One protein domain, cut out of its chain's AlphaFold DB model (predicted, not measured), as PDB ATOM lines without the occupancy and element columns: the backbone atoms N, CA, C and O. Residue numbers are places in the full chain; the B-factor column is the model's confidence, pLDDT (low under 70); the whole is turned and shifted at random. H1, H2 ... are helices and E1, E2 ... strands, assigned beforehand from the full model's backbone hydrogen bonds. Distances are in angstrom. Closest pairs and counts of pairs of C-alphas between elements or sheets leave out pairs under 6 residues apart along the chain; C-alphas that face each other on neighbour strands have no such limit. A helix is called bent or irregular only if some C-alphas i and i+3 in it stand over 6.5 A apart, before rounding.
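AT A GLANCE: This is residues 401 to 575 of the 1739 residues of an uncharacterized protein of Dracunculus medinensis (UniProt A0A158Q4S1). Four helices, H4, H5, H6 and H8a, make an elongated up-and-down bundle, each running against the one before it in the chain, with H6 only loosely joined; the helical hairpin of H1 and H2 packs on it, H1 on H4 and H2 on H5. A small strand hairpin, E1 and E2, with its long loop of residues 519 to 532, lies by H6 and H4, while the short helices H3 and H7 lie toward opposite ends of the long axis. The printed part has 175 residues, with eight named helices and two antiparallel strands in the order H1 to H6, E1, E2, H7, H8; its class is mostly helix. The whole is compact, with a radius of gyration of the C-alphas of 16.3 A and spans of 55 by 32 by 30 A.

HOW THE PARTS SIT: Look first at strands E1, residues 516 to 518, and E2, residues 533 to 535, an antiparallel hairpin: N 517 and O 534 are within hydrogen-bond range at 2.8 A. The closest C-alphas of E2 and H4, residues 443 to 463, are those of Leu 535 and Phe 463, 6.8 A apart. H8, residues 546 to 573, was assigned as one helix by its hydrogen bonds but is bent, with C-alphas 563 and 566 6.8 A apart; its arms H8a, up to 563, and H8b, from 566, stand at a steep tilt of 44 degrees. H6, residues 495 to 509, is only just irregular, with C-alphas 499 and 502 6.7 A apart; it only just touches H8a, with residue 508 alone and 3 pairs of C-alphas within 8 A, the closest Leu 508 and Lys 557 at 5.9 A. The hub is H5, residues 470 to 490; with H4 it forms a helical hairpin at a shallow tilt of 20 degrees, opposite ways, closest at the C-alphas of Val 461 and Ile 473, 6.0 A. H5 also touches H2, residues 415 to 429, closest at C-alphas Ala 426 and Cys 479, 4.9 A, and, with residues 489 to 490 alone, H3, residues 435 to 440. H1, residues 401 to 408, touches H4, closest at C-alphas Ser 404 and Cys 449, 5.1 A. H7, residues 539 to 543, is close to H8a but not clearly touching. Each O i to N i+4 pair is within hydrogen-bond range in H1, H2, H4, H8a and H8b; the counts are 1 of 2 in H3, 12 of 17 in H5, 6 of 11 in H6 and 0 of 1 in H7, where 2 of 2 O i to N i+3 pairs are.

IN THESE COORDINATES: Find C-alpha 401 at (-24.996, 43.016, 42.961), where H1 begins. H4 runs 30.7 A from C-alpha 443, H5 31.2 A and H6 23.6 A; H2 measures 20.9 A. H8a runs 25.7 A from C-alpha 546 at (-14.230, 6.402, 64.159), and H8b ends at C-alpha 573, (-43.135, 21.236, 40.074).

THE WHOLE: The C-alphas farthest apart, Lys 440 and Asn 545, are 55.8 A apart. The printed part has no cut, and the link E1 to E2 is long. Mean pLDDT of the printed part is 79.4; it is under 70 at 27 residues, among them 432 to 443 and 526 to 532.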
ATOM      1  N   SER A 401     -26.455  42.842  42.970       76.15
ATOM      2  CA  SER A 401     -24.996  43.016  42.961       76.15
ATOM      3  C   SER A 401     -24.396  42.875  44.365       76.15
ATOM      4  O   SER A 401     -23.490  42.071  44.576       76.15
ATOM      5  N   VAL A 402     -24.969  43.566  45.356       78.14
ATOM      6  CA  VAL A 402     -24.536  43.499  46.764       78.14
ATOM      7  C   VAL A 402     -24.748  42.096  47.333       78.14
ATOM      8  O   VAL A 402     -23.880  41.572  48.024       78.14
ATOM      9  N   SER A 403     -25.865  41.442  47.000       80.95
ATOM     10  CA  SER A 403     -26.136  40.061  47.428       80.95
ATOM     11  C   SER A 403     -25.142  39.056  46.824       80.95
ATOM     12  O   SER A 403     -24.684  38.148  47.519       80.95
ATOM     13  N   SER A 404     -24.753  39.247  45.557       81.05
ATOM     14  CA  SER A 404     -23.701  38.461  44.901       81.05
ATOM     15  C   SER A 404     -22.350  38.674  45.587       81.05
ATOM     16  O   SER A 404     -21.666  37.702  45.898       81.05
ATOM     17  N   ASN A 405     -21.991  39.919  45.891       79.52
ATOM     18  CA  ASN A 405     -20.748  40.269  46.581       79.52
ATOM     19  C   ASN A 405     -20.686  39.653  47.989       79.52
ATOM     20  O   ASN A 405     -19.747  38.924  48.310       79.52
ATOM     21  N   LEU A 406     -21.750  39.795  48.785       81.79
ATOM     22  CA  LEU A 406     -21.860  39.150  50.098       81.79
ATOM     23  C   LEU A 406     -21.712  37.624  50.025       81.79
ATOM     24  O   LEU A 406     -21.126  37.021  50.924       81.79
ATOM     25  N   SER A 407     -22.195  36.989  48.953       81.95
ATOM     26  CA  SER A 407     -22.059  35.540  48.772       81.95
ATOM     27  C   SER A 407     -20.604  35.074  48.627       81.95
ATOM     28  O   SER A 407     -20.301  33.939  48.997       81.95
ATOM     29  N   HIS A 408     -19.694  35.936  48.155       78.93
ATOM     30  CA  HIS A 408     -18.260  35.637  48.054       78.93
ATOM     31  C   HIS A 408     -17.543  35.678  49.413       78.93
ATOM     32  O   HIS A 408     -16.525  35.005  49.585       78.93
ATOM     33  N   LEU A 409     -18.090  36.405  50.396       77.55
ATOM     34  CA  LEU A 409     -17.552  36.494  51.758       77.55
ATOM     35  C   LEU A 409     -17.968  35.312  52.654       77.55
ATOM     36  O   LEU A 409     -17.443  35.155  53.761       77.55
ATOM     37  N   ILE A 410     -18.891  34.454  52.213       81.12
ATOM     38  CA  ILE A 410     -19.297  33.258  52.965       81.12
ATOM     39  C   ILE A 410     -18.117  32.276  53.032       81.12
ATOM     40  O   ILE A 410     -17.595  31.839  52.008       81.12
ATOM     41  N   ASN A 411     -17.699  31.906  54.246       78.98
ATOM     42  CA  ASN A 411     -16.590  30.974  54.458       78.98
ATOM     43  C   ASN A 411     -16.879  30.041  55.650       78.98
ATOM     44  O   ASN A 411     -17.201  30.541  56.731       78.98
ATOM     45  N   PRO A 412     -16.721  28.710  55.492       76.31
ATOM     46  CA  PRO A 412     -16.916  27.737  56.571       76.31
ATOM     47  C   PRO A 412     -16.046  27.959  57.814       76.31
ATOM     48  O   PRO A 412     -16.459  27.554  58.895       76.31
ATOM     49  N   VAL A 413     -14.893  28.630  57.691       75.86
ATOM     50  CA  VAL A 413     -14.010  28.956  58.828       75.86
ATOM     51  C   VAL A 413     -14.590  30.077  59.708       75.86
ATOM     52  O   VAL A 413     -14.377  30.089  60.917       75.86
ATOM     53  N   HIS A 414     -15.373  30.999  59.134       76.15
ATOM     54  CA  HIS A 414     -15.901  32.178  59.833       76.15
ATOM     55  C   HIS A 414     -17.414  32.032  60.067       76.15
ATOM     56  O   HIS A 414     -18.238  32.590  59.335       76.15
ATOM     57  N   ILE A 415     -17.783  31.259  61.098       79.51
ATOM     58  CA  ILE A 415     -19.177  30.895  61.427       79.51
ATOM     59  C   ILE A 415     -20.041  32.138  61.696       79.51
ATOM     60  O   ILE A 415     -21.134  32.260  61.144       79.51
ATOM     61  N   THR A 416     -19.557  33.087  62.506       76.24
ATOM     62  CA  THR A 416     -20.298  34.303  62.893       76.24
ATOM     63  C   THR A 416     -20.580  35.213  61.699       76.24
ATOM     64  O   THR A 416     -21.714  35.657  61.515       76.24
ATOM     65  N   ARG A 417     -19.567  35.442  60.854       81.12
ATOM     66  CA  ARG A 417     -19.674  36.197  59.599       81.12
ATOM     67  C   ARG A 417     -20.703  35.563  58.668       81.12
ATOM     68  O   ARG A 417     -21.648  36.227  58.249       81.12
ATOM     69  N   SER A 418     -20.564  34.264  58.403       85.21
ATOM     70  CA  SER A 418     -21.452  33.528  57.497       85.21
ATOM     71  C   SER A 418     -22.901  33.495  57.998       85.21
ATOM     72  O   SER A 418     -23.819  33.690  57.205       85.21
ATOM     73  N   ASN A 419     -23.119  33.337  59.310       85.51
ATOM     74  CA  ASN A 419     -24.451  33.388  59.922       85.51
ATOM     75  C   ASN A 419     -25.147  34.738  59.658       85.51
ATOM     76  O   ASN A 419     -26.277  34.783  59.163       85.51
ATOM     77  N   LYS A 420     -24.441  35.852  59.896       82.42
ATOM     78  CA  LYS A 420     -24.990  37.193  59.650       82.42
ATOM     79  C   LYS A 420     -25.265  37.445  58.165       82.42
ATOM     80  O   LYS A 420     -26.339  37.944  57.838       82.42
ATOM     81  N   ILE A 421     -24.359  37.041  57.267       86.31
ATOM     82  CA  ILE A 421     -24.563  37.162  55.811       86.31
ATOM     83  C   ILE A 421     -25.830  36.419  55.375       86.31
ATOM     84  O   ILE A 421     -26.672  36.991  54.684       86.31
ATOM     85  N   ILE A 422     -26.000  35.162  55.794       87.44
ATOM     86  CA  ILE A 422     -27.164  34.364  55.391       87.44
ATOM     87  C   ILE A 422     -28.450  34.956  55.968       87.44
ATOM     88  O   ILE A 422     -29.456  34.993  55.266       87.44
ATOM     89  N   THR A 423     -28.422  35.474  57.197       86.18
ATOM     90  CA  THR A 423     -29.580  36.145  57.808       86.18
ATOM     91  C   THR A 423     -29.997  37.377  57.002       86.18
ATOM     92  O   THR A 423     -31.179  37.565  56.710       86.18
ATOM     93  N   VAL A 424     -29.024  38.194  56.596       84.90
ATOM     94  CA  VAL A 424     -29.222  39.377  55.752       84.90
ATOM     95  C   VAL A 424     -29.814  38.993  54.390       84.90
ATOM     96  O   VAL A 424     -30.832  39.555  53.978       84.90
ATOM     97  N   ILE A 425     -29.229  37.995  53.722       86.60
ATOM     98  CA  ILE A 425     -29.695  37.477  52.430       86.60
ATOM     99  C   ILE A 425     -31.124  36.929  52.559       86.60
ATOM    100  O   ILE A 425     -32.011  37.353  51.821       86.60
ATOM    101  N   ALA A 426     -31.386  36.054  53.533       86.16
ATOM    102  CA  ALA A 426     -32.704  35.464  53.767       86.16
ATOM    103  C   ALA A 426     -33.774  36.534  54.033       86.16
ATOM    104  O   ALA A 426     -34.874  36.459  53.482       86.16
ATOM    105  N   THR A 427     -33.441  37.564  54.818       83.65
ATOM    106  CA  THR A 427     -34.338  38.697  55.093       83.65
ATOM    107  C   THR A 427     -34.655  39.474  53.815       83.65
ATOM    108  O   THR A 427     -35.820  39.781  53.568       83.65
ATOM    109  N   SER A 428     -33.654  39.734  52.969       83.49
ATOM    110  CA  SER A 428     -33.838  40.406  51.676       83.49
ATOM    111  C   SER A 428     -34.739  39.607  50.725       83.49
ATOM    112  O   SER A 428     -35.735  40.128  50.230       83.49
ATOM    113  N   PHE A 429     -34.446  38.314  50.530       82.00
ATOM    114  CA  PHE A 429     -35.213  37.430  49.642       82.00
ATOM    115  C   PHE A 429     -36.621  37.101  50.175       82.00
ATOM    116  O   PHE A 429     -37.496  36.706  49.405       82.00
ATOM    117  N   SER A 430     -36.885  37.274  51.473       79.88
ATOM    118  CA  SER A 430     -38.230  37.077  52.034       79.88
ATOM    119  C   SER A 430     -39.235  38.164  51.626       79.88
ATOM    120  O   SER A 430     -40.444  37.944  51.716       79.88
ATOM    121  N   ARG A 431     -38.754  39.324  51.160       76.34
ATOM    122  CA  ARG A 431     -39.574  40.494  50.811       76.34
ATOM    123  C   ARG A 431     -40.014  40.421  49.345       76.34
ATOM    124  O   ARG A 431     -39.213  40.115  48.464       76.34
ATOM    125  N   GLN A 432     -41.295  40.688  49.073       58.01
ATOM    126  CA  GLN A 432     -41.847  40.663  47.713       58.01
ATOM    127  C   GLN A 432     -41.388  41.894  46.916       58.01
ATOM    128  O   GLN A 432     -41.804  43.014  47.201       58.01
ATOM    129  N   GLN A 433     -40.560  41.686  45.891       57.66
ATOM    130  CA  GLN A 433     -40.321  42.692  44.851       57.66
ATOM    131  C   GLN A 433     -41.518  42.740  43.888       57.66
ATOM    132  O   GLN A 433     -42.102  41.705  43.564       57.66
ATOM    133  N   SER A 434     -41.885  43.927  43.397       51.53
ATOM    134  CA  SER A 434     -42.915  44.064  42.360       51.53
ATOM    135  C   SER A 434     -42.503  43.293  41.102       51.53
ATOM    136  O   SER A 434     -41.439  43.568  40.545       51.53
ATOM    137  N   VAL A 435     -43.355  42.374  40.633       51.82
ATOM    138  CA  VAL A 435     -43.146  41.525  39.439       51.82
ATOM    139  C   VAL A 435     -42.725  42.349  38.204       51.82
ATOM    140  O   VAL A 435     -41.880  41.915  37.423       51.82
ATOM    141  N   ASP A 436     -43.220  43.586  38.092       48.49
ATOM    142  CA  ASP A 436     -42.872  44.537  37.026       48.49
ATOM    143  C   ASP A 436     -41.403  45.002  37.024       48.49
ATOM    144  O   ASP A 436     -40.892  45.368  35.965       48.49
ATOM    145  N   TYR A 437     -40.719  44.997  38.174       54.04
ATOM    146  CA  TYR A 437     -39.314  45.417  38.294       54.04
ATOM    147  C   TYR A 437     -38.350  44.323  37.811       54.04
ATOM    148  O   TYR A 437     -37.337  44.612  37.184       54.04
ATOM    149  N   ILE A 438     -38.691  43.052  38.045       54.87
ATOM    150  CA  ILE A 438     -37.849  41.906  37.668       54.87
ATOM    151  C   ILE A 438     -37.980  41.588  36.171       54.87
ATOM    152  O   ILE A 438     -36.994  41.251  35.517       54.87
ATOM    153  N   LEU A 439     -39.189  41.713  35.607       54.08
ATOM    154  CA  LEU A 439     -39.474  41.322  34.222       54.08
ATOM    155  C   LEU A 439     -38.937  42.290  33.156       54.08
ATOM    156  O   LEU A 439     -38.841  41.881  31.999       54.08
ATOM    157  N   LYS A 440     -38.630  43.549  33.503       54.35
ATOM    158  CA  LYS A 440     -38.334  44.586  32.502       54.35
ATOM    159  C   LYS A 440     -36.865  44.690  32.082       54.35
ATOM    160  O   LYS A 440     -36.676  44.948  30.905       54.35
ATOM    161  N   ASP A 441     -35.880  44.401  32.945       52.68
ATOM    162  CA  ASP A 441     -34.448  44.468  32.560       52.68
ATOM    163  C   ASP A 441     -33.471  43.539  33.344       52.68
ATOM    164  O   ASP A 441     -32.374  43.281  32.855       52.68
ATOM    165  N   ASN A 442     -33.840  42.931  34.490       58.79
ATOM    166  CA  ASN A 442     -32.861  42.316  35.428       58.79
ATOM    167  C   ASN A 442     -32.911  40.772  35.552       58.79
ATOM    168  O   ASN A 442     -32.372  40.194  36.499       58.79
ATOM    169  N   GLY A 443     -33.564  40.066  34.624       63.46
ATOM    170  CA  GLY A 443     -33.768  38.610  34.735       63.46
ATOM    171  C   GLY A 443     -32.474  37.776  34.758       63.46
ATOM    172  O   GLY A 443     -32.404  36.785  35.476       63.46
ATOM    173  N   VAL A 444     -31.448  38.188  34.008       71.00
ATOM    174  CA  VAL A 444     -30.144  37.493  33.958       71.00
ATOM    175  C   VAL A 444     -29.350  37.720  35.248       71.00
ATOM    176  O   VAL A 444     -28.801  36.774  35.806       71.00
ATOM    177  N   GLU A 445     -29.357  38.950  35.771       73.41
ATOM    178  CA  GLU A 445     -28.679  39.299  37.027       73.41
ATOM    179  C   GLU A 445     -29.252  38.528  38.221       73.41
ATOM    180  O   GLU A 445     -28.506  38.078  39.094       73.41
ATOM    181  N   PHE A 446     -30.575  38.332  38.245       77.84
ATOM    182  CA  PHE A 446     -31.234  37.493  39.242       77.84
ATOM    183  C   PHE A 446     -30.745  36.039  39.171       77.84
ATOM    184  O   PHE A 446     -30.359  35.472  40.195       77.84
ATOM    185  N   GLU A 447     -30.731  35.434  37.977       77.71
ATOM    186  CA  GLU A 447     -30.300  34.042  37.798       77.71
ATOM    187  C   GLU A 447     -28.829  33.842  38.200       77.71
ATOM    188  O   GLU A 447     -28.514  32.885  38.915       77.71
ATOM    189  N   GLU A 448     -27.938  34.765  37.827       80.72
ATOM    190  CA  GLU A 448     -26.529  34.726  38.234       80.72
ATOM    191  C   GLU A 448     -26.347  34.890  39.748       80.72
ATOM    192  O   GLU A 448     -25.597  34.129  40.369       80.72
ATOM    193  N   CYS A 449     -27.039  35.860  40.356       83.14
ATOM    194  CA  CYS A 449     -26.976  36.123  41.793       83.14
ATOM    195  C   CYS A 449     -27.427  34.896  42.593       83.14
ATOM    196  O   CYS A 449     -26.717  34.431  43.487       83.14
ATOM    197  N   VAL A 450     -28.577  34.320  42.236       85.61
ATOM    198  CA  VAL A 450     -29.151  33.177  42.951       85.61
ATOM    199  C   VAL A 450     -28.264  31.938  42.850       85.61
ATOM    200  O   VAL A 450     -28.075  31.250  43.853       85.61
ATOM    201  N   ILE A 451     -27.672  31.657  41.686       85.90
ATOM    202  CA  ILE A 451     -26.754  30.520  41.529       85.90
ATOM    203  C   ILE A 451     -25.483  30.704  42.365       85.90
ATOM    204  O   ILE A 451     -25.060  29.757  43.031       85.90
ATOM    205  N   LYS A 452     -24.900  31.911  42.386       84.72
ATOM    206  CA  LYS A 452     -23.732  32.217  43.231       84.72
ATOM    207  C   LYS A 452     -24.062  32.051  44.716       84.72
ATOM    208  O   LYS A 452     -23.356  31.329  45.417       84.72
ATOM    209  N   VAL A 453     -25.183  32.618  45.170       86.45
ATOM    210  CA  VAL A 453     -25.659  32.508  46.559       86.45
ATOM    211  C   VAL A 453     -25.909  31.050  46.949       86.45
ATOM    212  O   VAL A 453     -25.396  30.598  47.972       86.45
ATOM    213  N   LEU A 454     -26.643  30.283  46.135       89.00
ATOM    214  CA  LEU A 454     -26.921  28.870  46.412       89.00
ATOM    215  C   LEU A 454     -25.642  28.024  46.429       89.00
ATOM    216  O   LEU A 454     -25.517  27.160  47.293       89.00
ATOM    217  N   SER A 455     -24.688  28.282  45.528       87.96
ATOM    218  CA  SER A 455     -23.400  27.578  45.500       87.96
ATOM    219  C   SER A 455     -22.560  27.874  46.749       87.96
ATOM    220  O   SER A 455     -22.051  26.948  47.386       87.96
ATOM    221  N   SER A 456     -22.484  29.140  47.177       87.26
ATOM    222  CA  SER A 456     -21.776  29.538  48.403       87.26
ATOM    223  C   SER A 456     -22.412  28.957  49.668       87.26
ATOM    224  O   SER A 456     -21.701  28.459  50.543       87.26
ATOM    225  N   ILE A 457     -23.746  28.963  49.766       90.87
ATOM    226  CA  ILE A 457     -24.466  28.352  50.892       90.87
ATOM    227  C   ILE A 457     -24.286  26.828  50.879       90.87
ATOM    228  O   ILE A 457     -24.040  26.234  51.925       90.87
ATOM    229  N   PHE A 458     -24.341  26.180  49.712       90.81
ATOM    230  CA  PHE A 458     -24.106  24.738  49.609       90.81
ATOM    231  C   PHE A 458     -22.679  24.365  50.031       90.81
ATOM    232  O   PHE A 458     -22.489  23.445  50.826       90.81
ATOM    233  N   ARG A 459     -21.676  25.135  49.588       88.45
ATOM    234  CA  ARG A 459     -20.282  25.002  50.039       88.45
ATOM    235  C   ARG A 459     -20.168  25.130  51.562       88.45
ATOM    236  O   ARG A 459     -19.439  24.359  52.182       88.45
ATOM    237  N   LEU A 460     -20.909  26.055  52.173       88.36
ATOM    238  CA  LEU A 460     -20.967  26.205  53.627       88.36
ATOM    239  C   LEU A 460     -21.575  24.961  54.303       88.36
ATOM    240  O   LEU A 460     -20.981  24.417  55.231       88.36
ATOM    241  N   VAL A 461     -22.703  24.449  53.799       90.28
ATOM    242  CA  VAL A 461     -23.347  23.231  54.328       90.28
ATOM    243  C   VAL A 461     -22.416  22.014  54.250       90.28
ATOM    244  O   VAL A 461     -22.446  21.193  55.165       90.28
ATOM    245  N   LEU A 462     -21.569  21.900  53.219       88.17
ATOM    246  CA  LEU A 462     -20.612  20.795  53.064       88.17
ATOM    247  C   LEU A 462     -19.430  20.852  54.049       88.17
ATOM    248  O   LEU A 462     -19.042  19.819  54.594       88.17
ATOM    249  N   PHE A 463     -18.834  22.031  54.253       88.12
ATOM    250  CA  PHE A 463     -17.478  22.145  54.822       88.12
ATOM    251  C   PHE A 463     -17.388  22.807  56.200       88.12
ATOM    252  O   PHE A 463     -16.296  22.913  56.752       88.12
ATOM    253  N   VAL A 464     -18.506  23.256  56.768       86.14
ATOM    254  CA  VAL A 464     -18.551  23.760  58.147       86.14
ATOM    255  C   VAL A 464     -18.256  22.642  59.159       86.14
ATOM    256  O   VAL A 464     -18.626  21.490  58.933       86.14
ATOM    257  N   ALA A 465     -17.625  23.002  60.282       82.80
ATOM    258  CA  ALA A 465     -17.271  22.113  61.391       82.80
ATOM    259  C   ALA A 465     -18.412  21.173  61.833       82.80
ATOM    260  O   ALA A 465     -19.595  21.524  61.782       82.80
ATOM    261  N   ALA A 466     -18.054  19.971  62.300       75.57
ATOM    262  CA  ALA A 466     -19.010  18.924  62.672       75.57
ATOM    263  C   ALA A 466     -19.834  19.240  63.936       75.57
ATOM    264  O   ALA A 466     -20.927  18.698  64.084       75.57
ATOM    265  N   GLN A 467     -19.324  20.082  64.840       76.53
ATOM    266  CA  GLN A 467     -19.953  20.409  66.125       76.53
ATOM    267  C   GLN A 467     -20.264  21.912  66.221       76.53
ATOM    268  O   GLN A 467     -19.501  22.733  65.724       76.53
ATOM    269  N   GLY A 468     -21.374  22.281  66.877       74.80
ATOM    270  CA  GLY A 468     -21.713  23.681  67.187       74.80
ATOM    271  C   GLY A 468     -22.227  24.523  66.011       74.80
ATOM    272  O   GLY A 468     -22.221  25.749  66.088       74.80
ATOM    273  N   THR A 469     -22.647  23.890  64.913       83.12
ATOM    274  CA  THR A 469     -22.975  24.575  63.647       83.12
ATOM    275  C   THR A 469     -24.382  24.281  63.126       83.12
ATOM    276  O   THR A 469     -24.751  24.752  62.048       83.12
ATOM    277  N   ASP A 470     -25.189  23.552  63.900       83.05
ATOM    278  CA  ASP A 470     -26.542  23.137  63.515       83.05
ATOM    279  C   ASP A 470     -27.452  24.336  63.202       83.05
ATOM    280  O   ASP A 470     -28.141  24.328  62.181       83.05
ATOM    281  N   ASP A 471     -27.379  25.407  64.000       84.13
ATOM    282  CA  ASP A 471     -28.162  26.635  63.791       84.13
ATOM    283  C   ASP A 471     -27.817  27.328  62.461       84.13
ATOM    284  O   ASP A 471     -28.698  27.808  61.746       84.13
ATOM    285  N   LEU A 472     -26.530  27.348  62.093       87.81
ATOM    286  CA  LEU A 472     -26.063  27.924  60.829       87.81
ATOM    287  C   LEU A 472     -26.590  27.120  59.634       87.81
ATOM    288  O   LEU A 472     -27.000  27.695  58.627       87.81
ATOM    289  N   ILE A 473     -26.590  25.792  59.738       88.32
ATOM    290  CA  ILE A 473     -27.070  24.894  58.682       88.32
ATOM    291  C   ILE A 473     -28.588  25.012  58.529       88.32
ATOM    292  O   ILE A 473     -29.086  25.072  57.405       88.32
ATOM    293  N   GLU A 474     -29.329  25.104  59.633       88.18
ATOM    294  CA  GLU A 474     -30.777  25.326  59.601       88.18
ATOM    295  C   GLU A 474     -31.115  26.660  58.917       88.18
ATOM    296  O   GLU A 474     -32.010  26.729  58.070       88.18
ATOM    297  N   LEU A 475     -30.337  27.711  59.196       88.85
ATOM    298  CA  LEU A 475     -30.454  28.999  58.518       88.85
ATOM    299  C   LEU A 475     -30.170  28.891  57.006       88.85
ATOM    300  O   LEU A 475     -30.893  29.487  56.206       88.85
ATOM    301  N   CYS A 476     -29.173  28.097  56.596       91.51
ATOM    302  CA  CYS A 476     -28.883  27.815  55.182       91.51
ATOM    303  C   CYS A 476     -30.071  27.152  54.470       91.51
ATOM    304  O   CYS A 476     -30.438  27.558  53.365       91.51
ATOM    305  N   ILE A 477     -30.676  26.141  55.105       90.13
ATOM    306  CA  ILE A 477     -31.831  25.402  54.573       90.13
ATOM    307  C   ILE A 477     -33.032  26.342  54.419       90.13
ATOM    308  O   ILE A 477     -33.667  26.370  53.361       90.13
ATOM    309  N   ASN A 478     -33.309  27.160  55.437       89.47
ATOM    310  CA  ASN A 478     -34.384  28.151  55.397       89.47
ATOM    311  C   ASN A 478     -34.154  29.202  54.303       89.47
ATOM    312  O   ASN A 478     -35.086  29.540  53.574       89.47
ATOM    313  N   CYS A 479     -32.917  29.673  54.130       90.18
ATOM    314  CA  CYS A 479     -32.562  30.604  53.062       90.18
ATOM    315  C   CYS A 479     -32.826  30.001  51.669       90.18
ATOM    316  O   CYS A 479     -33.487  30.628  50.842       90.18
ATOM    317  N   ALA A 480     -32.428  28.745  51.428       89.27
ATOM    318  CA  ALA A 480     -32.731  28.043  50.176       89.27
ATOM    319  C   ALA A 480     -34.247  27.871  49.944       89.27
ATOM    320  O   ALA A 480     -34.732  28.034  48.819       89.27
ATOM    321  N   ALA A 481     -35.019  27.599  51.000       87.24
ATOM    322  CA  ALA A 481     -36.480  27.527  50.933       87.24
ATOM    323  C   ALA A 481     -37.136  28.887  50.613       87.24
ATOM    324  O   ALA A 481     -38.155  28.935  49.927       87.24
ATOM    325  N   ILE A 482     -36.564  30.001  51.078       86.65
ATOM    326  CA  ILE A 482     -37.045  31.355  50.757       86.65
ATOM    327  C   ILE A 482     -36.742  31.699  49.293       86.65
ATOM    328  O   ILE A 482     -37.643  32.126  48.572       86.65
ATOM    329  N   ILE A 483     -35.512  31.452  48.833       86.37
ATOM    330  CA  ILE A 483     -35.085  31.706  47.447       86.37
ATOM    331  C   ILE A 483     -35.957  30.918  46.456       86.37
ATOM    332  O   ILE A 483     -36.439  31.469  45.468       86.37
ATOM    333  N   THR A 484     -36.225  29.642  46.745       84.68
ATOM    334  CA  THR A 484     -37.032  28.779  45.864       84.68
ATOM    335  C   THR A 484     -38.470  29.256  45.662       84.68
ATOM    336  O   THR A 484     -39.022  29.083  44.575       84.68
ATOM    337  N   ARG A 485     -39.073  29.922  46.657       81.87
ATOM    338  CA  ARG A 485     -40.416  30.518  46.522       81.87
ATOM    339  C   ARG A 485     -40.453  31.650  45.493       81.87
ATOM    340  O   ARG A 485     -41.483  31.837  44.848       81.87
ATOM    341  N   GLN A 486     -39.349  32.374  45.302       78.53
ATOM    342  CA  GLN A 486     -39.288  33.454  44.316       78.53
ATOM    343  C   GLN A 486     -39.304  32.942  42.869       78.53
ATOM    344  O   GLN A 486     -39.855  33.618  42.004       78.53
ATOM    345  N   PHE A 487     -38.794  31.734  42.593       81.12
ATOM    346  CA  PHE A 487     -38.810  31.167  41.236       81.12
ATOM    347  C   PHE A 487     -40.228  31.040  40.667       81.12
ATOM    348  O   PHE A 487     -40.451  31.339  39.495       81.12
ATOM    349  N   PHE A 488     -41.205  30.663  41.499       73.46
ATOM    350  CA  PHE A 488     -42.613  30.610  41.092       73.46
ATOM    351  C   PHE A 488     -43.230  31.996  40.908       73.46
ATOM    352  O   PHE A 488     -44.026  32.178  39.992       73.46
ATOM    353  N   ALA A 489     -42.845  32.974  41.732       69.79
ATOM    354  CA  ALA A 489     -43.313  34.353  41.591       69.79
ATOM    355  C   ALA A 489     -42.802  35.017  40.298       69.79
ATOM    356  O   ALA A 489     -43.507  35.828  39.704       69.79
ATOM    357  N   ILE A 490     -41.594  34.654  39.853       70.72
ATOM    358  CA  ILE A 490     -40.947  35.188  38.642       70.72
ATOM    359  C   ILE A 490     -41.306  34.361  37.394       70.72
ATOM    360  O   ILE A 490     -41.265  34.869  36.274       70.72
ATOM    361  N   GLY A 491     -41.658  33.083  37.562       73.18
ATOM    362  CA  GLY A 491     -41.952  32.169  36.458       73.18
ATOM    363  C   GLY A 491     -40.715  31.744  35.657       73.18
ATOM    364  O   GLY A 491     -40.853  31.312  34.513       73.18
ATOM    365  N   ARG A 492     -39.507  31.852  36.231       76.54
ATOM    366  CA  ARG A 492     -38.237  31.409  35.621       76.54
ATOM    367  C   ARG A 492     -37.410  30.581  36.604       76.54
ATOM    368  O   ARG A 492     -37.308  30.931  37.778       76.54
ATOM    369  N   LEU A 493     -36.817  29.494  36.107       81.91
ATOM    370  CA  LEU A 493     -35.915  28.615  36.850       81.91
ATOM    371  C   LEU A 493     -34.510  28.699  36.223       81.91
ATOM    372  O   LEU A 493     -34.402  28.484  35.015       81.91
ATOM    373  N   PRO A 494     -33.442  28.945  37.003       82.67
ATOM    374  CA  PRO A 494     -32.086  29.001  36.462       82.67
ATOM    375  C   PRO A 494     -31.664  27.666  35.828       82.67
ATOM    376  O   PRO A 494     -31.606  26.640  36.512       82.67
ATOM    377  N   ASN A 495     -31.298  27.667  34.541       81.97
ATOM    378  CA  ASN A 495     -30.849  26.450  33.840       81.97
ATOM    379  C   ASN A 495     -29.612  25.819  34.503       81.97
ATOM    380  O   ASN A 495     -29.520  24.597  34.621       81.97
ATOM    381  N   ALA A 496     -28.703  26.647  35.029       83.89
ATOM    382  CA  ALA A 496     -27.520  26.182  35.745       83.89
ATOM    383  C   ALA A 496     -27.864  25.334  36.984       83.89
ATOM    384  O   ALA A 496     -27.148  24.380  37.276       83.89
ATOM    385  N   LEU A 497     -28.972  25.623  37.685       86.17
ATOM    386  CA  LEU A 497     -29.417  24.835  38.844       86.17
ATOM    387  C   LEU A 497     -29.839  23.421  38.425       86.17
ATOM    388  O   LEU A 497     -29.559  22.444  39.119       86.17
ATOM    389  N   VAL A 498     -30.511  23.312  37.279       84.56
ATOM    390  CA  VAL A 498     -30.978  22.035  36.725       84.56
ATOM    391  C   VAL A 498     -29.794  21.154  36.312       84.56
ATOM    392  O   VAL A 498     -29.817  19.945  36.535       84.56
ATOM    393  N   GLU A 499     -28.733  21.750  35.768       83.72
ATOM    394  CA  GLU A 499     -27.509  21.034  35.392       83.72
ATOM    395  C   GLU A 499     -26.641  20.640  36.603       83.72
ATOM    396  O   GLU A 499     -25.965  19.604  36.575       83.72
ATOM    397  N   THR A 500     -26.646  21.436  37.681       86.19
ATOM    398  CA  THR A 500     -25.813  21.197  38.872       86.19
ATOM    399  C   THR A 500     -26.435  20.232  39.872       86.19
ATOM    400  O   THR A 500     -25.692  19.469  40.494       86.19
ATOM    401  N   ILE A 501     -27.766  20.204  40.023       87.73
ATOM    402  CA  ILE A 501     -28.434  19.458  41.105       87.73
ATOM    403  C   ILE A 501     -28.071  17.967  41.117       87.73
ATOM    404  O   ILE A 501     -27.868  17.390  42.184       87.73
ATOM    405  N   GLY A 502     -27.910  17.346  39.942       86.14
ATOM    406  CA  GLY A 502     -27.494  15.946  39.826       86.14
ATOM    407  C   GLY A 502     -26.065  15.702  40.325       86.14
ATOM    408  O   GLY A 502     -25.805  14.689  40.974       86.14
ATOM    409  N   ARG A 503     -25.150  16.654  40.082       87.52
ATOM    410  CA  ARG A 503     -23.770  16.620  40.601       87.52
ATOM    411  C   ARG A 503     -23.729  16.917  42.097       87.52
ATOM    412  O   ARG A 503     -22.972  16.293  42.820       87.52
ATOM    413  N   TRP A 504     -24.570  17.814  42.597       90.10
ATOM    414  CA  TRP A 504     -24.651  18.071  44.035       90.10
ATOM    415  C   TRP A 504     -25.224  16.871  44.799       90.10
ATOM    416  O   TRP A 504     -24.712  16.505  45.858       90.10
ATOM    417  N   CYS A 505     -26.232  16.193  44.240       88.59
ATOM    418  CA  CYS A 505     -26.800  14.983  44.833       88.59
ATOM    419  C   CYS A 505     -25.793  13.824  44.902       88.59
ATOM    420  O   CYS A 505     -25.880  13.004  45.817       88.59
ATOM    421  N   SER A 506     -24.820  13.743  43.986       85.84
ATOM    422  CA  SER A 506     -23.818  12.673  44.019       85.84
ATOM    423  C   SER A 506     -22.807  12.808  45.164       85.84
ATOM    424  O   SER A 506     -22.242  11.792  45.561       85.84
ATOM    425  N   CYS A 507     -22.675  13.981  45.804       85.59
ATOM    426  CA  CYS A 507     -21.910  14.135  47.052       85.59
ATOM    427  C   CYS A 507     -22.434  13.227  48.181       85.59
ATOM    428  O   CYS A 507     -21.671  12.789  49.037       85.59
ATOM    429  N   LEU A 508     -23.735  12.905  48.188       85.45
ATOM    430  CA  LEU A 508     -24.342  12.030  49.198       85.45
ATOM    431  C   LEU A 508     -23.960  10.553  49.023       85.45
ATOM    432  O   LEU A 508     -24.087   9.777  49.975       85.45
ATOM    433  N   LEU A 509     -23.482  10.167  47.836       84.63
ATOM    434  CA  LEU A 509     -23.077   8.797  47.512       84.63
ATOM    435  C   LEU A 509     -21.688   8.435  48.052       84.63
ATOM    436  O   LEU A 509     -21.372   7.254  48.102       84.63
ATOM    437  N   LEU A 510     -20.891   9.421  48.481       78.70
ATOM    438  CA  LEU A 510     -19.537   9.214  49.002       78.70
ATOM    439  C   LEU A 510     -19.521   8.313  50.241       78.70
ATOM    440  O   LEU A 510     -20.343   8.475  51.147       78.70
ATOM    441  N   ASP A 511     -18.572   7.386  50.306       68.12
ATOM    442  CA  ASP A 511     -18.408   6.496  51.454       68.12
ATOM    443  C   ASP A 511     -17.759   7.203  52.648       68.12
ATOM    444  O   ASP A 511     -17.106   8.234  52.522       68.12
ATOM    445  N   ALA A 512     -17.912   6.628  53.843       64.06
ATOM    446  CA  ALA A 512     -17.417   7.240  55.077       64.06
ATOM    447  C   ALA A 512     -15.878   7.350  55.164       64.06
ATOM    448  O   ALA A 512     -15.376   8.125  55.974       64.06
ATOM    449  N   LYS A 513     -15.133   6.566  54.366       59.57
ATOM    450  CA  LYS A 513     -13.666   6.671  54.256       59.57
ATOM    451  C   LYS A 513     -13.231   7.783  53.296       59.57
ATOM    452  O   LYS A 513     -12.257   8.462  53.594       59.57
ATOM    453  N   ASP A 514     -14.000   8.018  52.235       62.32
ATOM    454  CA  ASP A 514     -13.721   9.023  51.207       62.32
ATOM    455  C   ASP A 514     -14.627  10.241  51.419       62.32
ATOM    456  O   ASP A 514     -15.389  10.653  50.546       62.32
ATOM    457  N   ALA A 515     -14.544  10.845  52.609       69.71
ATOM    458  CA  ALA A 515     -15.243  12.092  52.925       69.71
ATOM    459  C   ALA A 515     -14.672  13.305  52.155       69.71
ATOM    460  O   ALA A 515     -15.009  14.448  52.445       69.71
ATOM    461  N   GLU A 516     -13.793  13.069  51.189       79.86
ATOM    462  CA  GLU A 516     -13.141  14.055  50.348       79.86
ATOM    463  C   GLU A 516     -14.015  14.410  49.134       79.86
ATOM    464  O   GLU A 516     -14.389  13.564  48.321       79.86
ATOM    465  N   ILE A 517     -14.346  15.693  49.002       82.38
ATOM    466  CA  ILE A 517     -15.165  16.235  47.918       82.38
ATOM    467  C   ILE A 517     -14.260  16.955  46.927       82.38
ATOM    468  O   ILE A 517     -13.661  17.982  47.249       82.38
ATOM    469  N   ASP A 518     -14.215  16.444  45.697       83.06
ATOM    470  CA  ASP A 518     -13.597  17.120  44.557       83.06
ATOM    471  C   ASP A 518     -14.486  18.288  44.093       83.06
ATOM    472  O   ASP A 518     -15.550  18.112  43.490       83.06
ATOM    473  N   LEU A 519     -14.037  19.505  44.393       80.65
ATOM    474  CA  LEU A 519     -14.778  20.742  44.160       80.65
ATOM    475  C   LEU A 519     -15.112  20.965  42.680       80.65
ATOM    476  O   LEU A 519     -16.154  21.554  42.377       80.65
ATOM    477  N   VAL A 520     -14.250  20.491  41.778       78.71
ATOM    478  CA  VAL A 520     -14.399  20.660  40.328       78.71
ATOM    479  C   VAL A 520     -15.361  19.609  39.789       78.71
ATOM    480  O   VAL A 520     -16.298  19.936  39.057       78.71
ATOM    481  N   LYS A 521     -15.184  18.347  40.198       80.36
ATOM    482  CA  LYS A 521     -16.041  17.228  39.778       80.36
ATOM    483  C   LYS A 521     -17.504  17.448  40.157       80.36
ATOM    484  O   LYS A 521     -18.395  17.170  39.351       80.36
ATOM    485  N   TYR A 522     -17.753  17.972  41.356       78.18
ATOM    486  CA  TYR A 522     -19.104  18.211  41.870       78.18
ATOM    487  C   TYR A 522     -19.650  19.619  41.563       78.18
ATOM    488  O   TYR A 522     -20.773  19.925  41.953       78.18
ATOM    489  N   ASN A 523     -18.914  20.456  40.819       79.09
ATOM    490  CA  ASN A 523     -19.299  21.831  40.464       79.09
ATOM    491  C   ASN A 523     -19.661  22.700  41.689       79.09
ATOM    492  O   ASN A 523     -20.700  23.360  41.717       79.09
ATOM    493  N   VAL A 524     -18.820  22.642  42.727       76.71
ATOM    494  CA  VAL A 524     -18.939  23.459  43.950       76.71
ATOM    495  C   VAL A 524     -18.076  24.724  43.848       76.71
ATOM    496  O   VAL A 524     -18.402  25.745  44.446       76.71
ATOM    497  N   SER A 525     -16.971  24.681  43.094       70.05
ATOM    498  CA  SER A 525     -16.111  25.839  42.814       70.05
ATOM    499  C   SER A 525     -15.480  25.727  41.425       70.05
ATOM    500  O   SER A 525     -15.154  24.629  40.977       70.05
ATOM    501  N   VAL A 526     -15.281  26.870  40.766       60.11
ATOM    502  CA  VAL A 526     -14.618  26.974  39.452       60.11
ATOM    503  C   VAL A 526     -13.096  27.170  39.604       60.11
ATOM    504  O   VAL A 526     -12.337  26.894  38.673       60.11
ATOM    505  N   ASP A 527     -12.632  27.588  40.790       56.18
ATOM    506  CA  ASP A 527     -11.227  27.910  41.063       56.18
ATOM    507  C   ASP A 527     -10.345  26.645  41.048       56.18
ATOM    508  O   ASP A 527     -10.394  25.820  41.959       56.18
ATOM    509  N   LYS A 528      -9.484  26.512  40.029       52.11
ATOM    510  CA  LYS A 528      -8.462  25.445  39.928       52.11
ATOM    511  C   LYS A 528      -7.237  25.675  40.831       52.11
ATOM    512  O   LYS A 528      -6.344  24.835  40.859       52.11
ATOM    513  N   SER A 529      -7.154  26.820  41.511       46.65
ATOM    514  CA  SER A 529      -5.900  27.388  42.026       46.65
ATOM    515  C   SER A 529      -5.521  27.032  43.470       46.65
ATOM    516  O   SER A 529      -4.490  27.499  43.930       46.65
ATOM    517  N   ASN A 530      -6.258  26.176  44.179       51.76
ATOM    518  CA  ASN A 530      -5.853  25.637  45.486       51.76
ATOM    519  C   ASN A 530      -6.478  24.250  45.665       51.76
ATOM    520  O   ASN A 530      -7.671  24.128  45.408       51.76
ATOM    521  N   ASN A 531      -5.679  23.238  46.052       56.15
ATOM    522  CA  ASN A 531      -6.041  21.823  46.287       56.15
ATOM    523  C   ASN A 531      -7.519  21.493  46.013       56.15
ATOM    524  O   ASN A 531      -8.380  21.763  46.848       56.15
ATOM    525  N   GLY A 532      -7.815  20.906  44.847       67.12
ATOM    526  CA  GLY A 532      -9.182  20.698  44.342       67.12
ATOM    527  C   GLY A 532     -10.086  19.782  45.180       67.12
ATOM    528  O   GLY A 532     -11.203  19.496  44.760       67.12
ATOM    529  N   VAL A 533      -9.631  19.335  46.350       75.95
ATOM    530  CA  VAL A 533     -10.298  18.380  47.233       75.95
ATOM    531  C   VAL A 533     -10.397  18.959  48.647       75.95
ATOM    532  O   VAL A 533      -9.416  19.480  49.178       75.95
ATOM    533  N   GLN A 534     -11.579  18.874  49.266       82.61
ATOM    534  CA  GLN A 534     -11.827  19.301  50.650       82.61
ATOM    535  C   GLN A 534     -12.593  18.229  51.436       82.61
ATOM    536  O   GLN A 534     -13.464  17.563  50.883       82.61
ATOM    537  N   LEU A 535     -12.299  18.081  52.729       81.38
ATOM    538  CA  LEU A 535     -12.979  17.126  53.613       81.38
ATOM    539  C   LEU A 535     -14.373  17.625  54.012       81.38
ATOM    540  O   LEU A 535     -14.518  18.747  54.498       81.38
ATOM    541  N   LEU A 536     -15.389  16.774  53.864       83.05
ATOM    542  CA  LEU A 536     -16.736  16.983  54.385       83.05
ATOM    543  C   LEU A 536     -16.667  17.186  55.909       83.05
ATOM    544  O   LEU A 536     -16.006  16.422  56.608       83.05
ATOM    545  N   CYS A 537     -17.361  18.210  56.415       82.37
ATOM    546  CA  CYS A 537     -17.272  18.711  57.796       82.37
ATOM    547  C   CYS A 537     -15.940  19.390  58.194       82.37
ATOM    548  O   CYS A 537     -15.711  19.630  59.381       82.37
ATOM    549  N   GLY A 538     -15.060  19.705  57.236       80.95
ATOM    550  CA  GLY A 538     -13.782  20.377  57.493       80.95
ATOM    551  C   GLY A 538     -12.707  19.457  58.091       80.95
ATOM    552  O   GLY A 538     -12.896  18.252  58.229       80.95
ATOM    553  N   TYR A 539     -11.545  20.016  58.448       79.15
ATOM    554  CA  TYR A 539     -10.399  19.238  58.952       79.15
ATOM    555  C   TYR A 539     -10.596  18.668  60.369       79.15
ATOM    556  O   TYR A 539      -9.956  17.679  60.723       79.15
ATOM    557  N   GLU A 540     -11.502  19.244  61.166       74.32
ATOM    558  CA  GLU A 540     -11.797  18.799  62.539       74.32
ATOM    559  C   GLU A 540     -12.290  17.352  62.602       74.32
ATOM    560  O   GLU A 540     -12.075  16.663  63.599       74.32
ATOM    561  N   ILE A 541     -12.893  16.849  61.522       78.01
ATOM    562  CA  ILE A 541     -13.403  15.479  61.451       78.01
ATOM    563  C   ILE A 541     -12.318  14.411  61.675       78.01
ATOM    564  O   ILE A 541     -12.622  13.313  62.141       78.01
ATOM    565  N   LEU A 542     -11.051  14.736  61.390       75.60
ATOM    566  CA  LEU A 542      -9.904  13.847  61.593       75.60
ATOM    567  C   LEU A 542      -9.537  13.670  63.074       75.60
ATOM    568  O   LEU A 542      -8.811  12.740  63.409       75.60
ATOM    569  N   THR A 543     -10.032  14.547  63.954       76.48
ATOM    570  CA  THR A 543      -9.792  14.485  65.406       76.48
ATOM    571  C   THR A 543     -10.814  13.620  66.154       76.48
ATOM    572  O   THR A 543     -10.599  13.293  67.321       76.48
ATOM    573  N   LEU A 544     -11.919  13.239  65.501       73.85
ATOM    574  CA  LEU A 544     -12.993  12.440  66.095       73.85
ATOM    575  C   LEU A 544     -12.674  10.939  66.067       73.85
ATOM    576  O   LEU A 544     -12.052  10.434  65.132       73.85
ATOM    577  N   ASN A 545     -13.187  10.203  67.059       70.61
ATOM    578  CA  ASN A 545     -13.161   8.738  67.052       70.61
ATOM    579  C   ASN A 545     -13.950   8.186  65.850       70.61
ATOM    580  O   ASN A 545     -14.913   8.807  65.401       70.61
ATOM    581  N   ASP A 546     -13.620   6.983  65.369       67.57
ATOM    582  CA  ASP A 546     -14.230   6.402  64.159       67.57
ATOM    583  C   ASP A 546     -15.773   6.373  64.185       67.57
ATOM    584  O   ASP A 546     -16.410   6.678  63.174       67.57
ATOM    585  N   MET A 547     -16.382   6.046  65.330       69.15
ATOM    586  CA  MET A 547     -17.846   6.009  65.486       69.15
ATOM    587  C   MET A 547     -18.472   7.407  65.469       69.15
ATOM    588  O   MET A 547     -19.475   7.626  64.786       69.15
ATOM    589  N   ASP A 548     -17.856   8.363  66.167       73.74
ATOM    590  CA  ASP A 548     -18.297   9.761  66.198       73.74
ATOM    591  C   ASP A 548     -18.178  10.389  64.805       73.74
ATOM    592  O   ASP A 548     -19.086  11.085  64.351       73.74
ATOM    593  N   ARG A 549     -17.107  10.051  64.077       77.30
ATOM    594  CA  ARG A 549     -16.901  10.434  62.680       77.30
ATOM    595  C   ARG A 549     -18.004   9.888  61.776       77.30
ATOM    596  O   ARG A 549     -18.579  10.650  61.003       77.30
ATOM    597  N   ILE A 550     -18.330   8.596  61.861       76.58
ATOM    598  CA  ILE A 550     -19.401   7.994  61.046       76.58
ATOM    599  C   ILE A 550     -20.748   8.663  61.343       76.58
ATOM    600  O   ILE A 550     -21.472   9.018  60.411       76.58
ATOM    601  N   ASN A 551     -21.072   8.883  62.619       78.16
ATOM    602  CA  ASN A 551     -22.305   9.564  63.016       78.16
ATOM    603  C   ASN A 551     -22.354  11.011  62.496       78.16
ATOM    604  O   ASN A 551     -23.382  11.420  61.954       78.16
ATOM    605  N   ALA A 552     -21.245  11.756  62.577       82.76
ATOM    606  CA  ALA A 552     -21.138  13.114  62.039       82.76
ATOM    607  C   ALA A 552     -21.326  13.156  60.511       82.76
ATOM    608  O   ALA A 552     -22.030  14.026  59.999       82.76
ATOM    609  N   LEU A 553     -20.758  12.194  59.775       85.46
ATOM    610  CA  LEU A 553     -20.919  12.093  58.320       85.46
ATOM    611  C   LEU A 553     -22.361  11.761  57.921       85.46
ATOM    612  O   LEU A 553     -22.899  12.365  56.993       85.46
ATOM    613  N   ILE A 554     -23.013  10.826  58.618       84.07
ATOM    614  CA  ILE A 554     -24.412  10.462  58.345       84.07
ATOM    615  C   ILE A 554     -25.346  11.635  58.661       84.07
ATOM    616  O   ILE A 554     -26.236  11.943  57.864       84.07
ATOM    617  N   LEU A 555     -25.110  12.334  59.774       86.77
ATOM    618  CA  LEU A 555     -25.827  13.559  60.126       86.77
ATOM    619  C   LEU A 555     -25.661  14.635  59.045       86.77
ATOM    620  O   LEU A 555     -26.642  15.234  58.606       86.77
ATOM    621  N   ARG A 556     -24.436  14.829  58.549       87.92
ATOM    622  CA  ARG A 556     -24.153  15.783  57.474       87.92
ATOM    623  C   ARG A 556     -24.881  15.423  56.182       87.92
ATOM    624  O   ARG A 556     -25.463  16.299  55.549       87.92
ATOM    625  N   LYS A 557     -24.928  14.140  55.808       89.71
ATOM    626  CA  LYS A 557     -25.716  13.665  54.655       89.71
ATOM    627  C   LYS A 557     -27.205  13.980  54.810       89.71
ATOM    628  O   LYS A 557     -27.847  14.421  53.856       89.71
ATOM    629  N   LEU A 558     -27.749  13.803  56.014       89.31
ATOM    630  CA  LEU A 558     -29.127  14.171  56.325       89.31
ATOM    631  C   LEU A 558     -29.354  15.678  56.142       89.31
ATOM    632  O   LEU A 558     -30.275  16.073  55.429       89.31
ATOM    633  N   GLN A 559     -28.482  16.519  56.695       89.64
ATOM    634  CA  GLN A 559     -28.544  17.980  56.558       89.64
ATOM    635  C   GLN A 559     -28.435  18.447  55.095       89.64
ATOM    636  O   GLN A 559     -29.246  19.256  54.645       89.64
ATOM    637  N   ILE A 560     -27.505  17.880  54.321       91.76
ATOM    638  CA  ILE A 560     -27.363  18.145  52.880       91.76
ATOM    639  C   ILE A 560     -28.657  17.792  52.131       91.76
ATOM    640  O   ILE A 560     -29.130  18.559  51.295       91.76
ATOM    641  N   SER A 561     -29.288  16.660  52.451       91.86
ATOM    642  CA  SER A 561     -30.551  16.281  51.808       91.86
ATOM    643  C   SER A 561     -31.717  17.211  52.159       91.86
ATOM    644  O   SER A 561     -32.567  17.473  51.309       91.86
ATOM    645  N   ARG A 562     -31.742  17.755  53.386       91.72
ATOM    646  CA  ARG A 562     -32.720  18.769  53.808       91.72
ATOM    647  C   ARG A 562     -32.528  20.072  53.039       91.72
ATOM    648  O   ARG A 562     -33.516  20.690  52.665       91.72
ATOM    649  N   PHE A 563     -31.281  20.447  52.748       92.73
ATOM    650  CA  PHE A 563     -30.965  21.577  51.872       92.73
ATOM    651  C   PHE A 563     -31.444  21.341  50.428       92.73
ATOM    652  O   PHE A 563     -31.983  22.250  49.800       92.73
ATOM    653  N   PHE A 564     -31.331  20.113  49.909       92.99
ATOM    654  CA  PHE A 564     -31.824  19.776  48.568       92.99
ATOM    655  C   PHE A 564     -33.349  19.682  48.461       92.99
ATOM    656  O   PHE A 564     -33.885  19.935  47.384       92.99
ATOM    657  N   ALA A 565     -34.062  19.347  49.535       91.28
ATOM    658  CA  ALA A 565     -35.514  19.163  49.528       91.28
ATOM    659  C   ALA A 565     -36.321  20.321  48.881       91.28
ATOM    660  O   ALA A 565     -37.110  20.031  47.974       91.28
ATOM    661  N   PRO A 566     -36.127  21.611  49.246       90.10
ATOM    662  CA  PRO A 566     -36.803  22.731  48.580       90.10
ATOM    663  C   PRO A 566     -36.420  22.876  47.100       90.10
ATOM    664  O   PRO A 566     -37.282  23.147  46.259       90.10
ATOM    665  N   LEU A 567     -35.145  22.658  46.756       90.51
ATOM    666  CA  LEU A 567     -34.638  22.770  45.383       90.51
ATOM    667  C   LEU A 567     -35.254  21.694  44.481       90.51
ATOM    668  O   LEU A 567     -35.831  22.012  43.443       90.51
ATOM    669  N   ILE A 568     -35.210  20.430  44.913       90.64
ATOM    670  CA  ILE A 568     -35.799  19.289  44.198       90.64
ATOM    671  C   ILE A 568     -37.308  19.484  44.039       90.64
ATOM    672  O   ILE A 568     -37.841  19.262  42.955       90.64
ATOM    673  N   SER A 569     -37.993  19.951  45.089       89.03
ATOM    674  CA  SER A 569     -39.434  20.212  45.038       89.03
ATOM    675  C   SER A 569     -39.807  21.275  44.005       89.03
ATOM    676  O   SER A 569     -40.805  21.130  43.301       89.03
ATOM    677  N   THR A 570     -38.988  22.319  43.882       87.14
ATOM    678  CA  THR A 570     -39.201  23.399  42.911       87.14
ATOM    679  C   THR A 570     -38.955  22.913  41.489       87.14
ATOM    680  O   THR A 570     -39.795  23.133  40.624       87.14
ATOM    681  N   ILE A 571     -37.858  22.185  41.247       88.14
ATOM    682  CA  ILE A 571     -37.549  21.621  39.923       88.14
ATOM    683  C   ILE A 571     -38.646  20.638  39.493       88.14
ATOM    684  O   ILE A 571     -39.106  20.690  38.359       88.14
ATOM    685  N   TYR A 572     -39.109  19.775  40.404       89.07
ATOM    686  CA  TYR A 572     -40.154  18.789  40.124       89.07
ATOM    687  C   TYR A 572     -41.488  19.426  39.703       89.07
ATOM    688  O   TYR A 572     -42.171  18.892  38.832       89.07
ATOM    689  N   SER A 573     -41.855  20.556  40.316       85.97
ATOM    690  CA  SER A 573     -43.135  21.236  40.074       85.97
ATOM    691  C   SER A 573     -43.091  22.272  38.946       85.97
ATOM    692  O   SER A 573     -44.138  22.765  38.527       85.97
ATOM    693  N   PHE A 574     -41.908  22.584  38.411       85.77
ATOM    694  CA  PHE A 574     -41.756  23.560  37.337       85.77
ATOM    695  C   PHE A 574     -42.192  22.978  35.972       85.77
ATOM    696  O   PHE A 574     -41.744  21.888  35.604       85.77
ATOM    697  N   PRO A 575     -43.032  23.676  35.177       82.34
ATOM    698  CA  PRO A 575     -43.612  23.151  33.935       82.34
ATOM    699  C   PRO A 575     -42.645  23.218  32.732       82.34
ATOM    700  O   PRO A 575     -42.956  23.813  31.703       82.34
TER     701      PRO A 575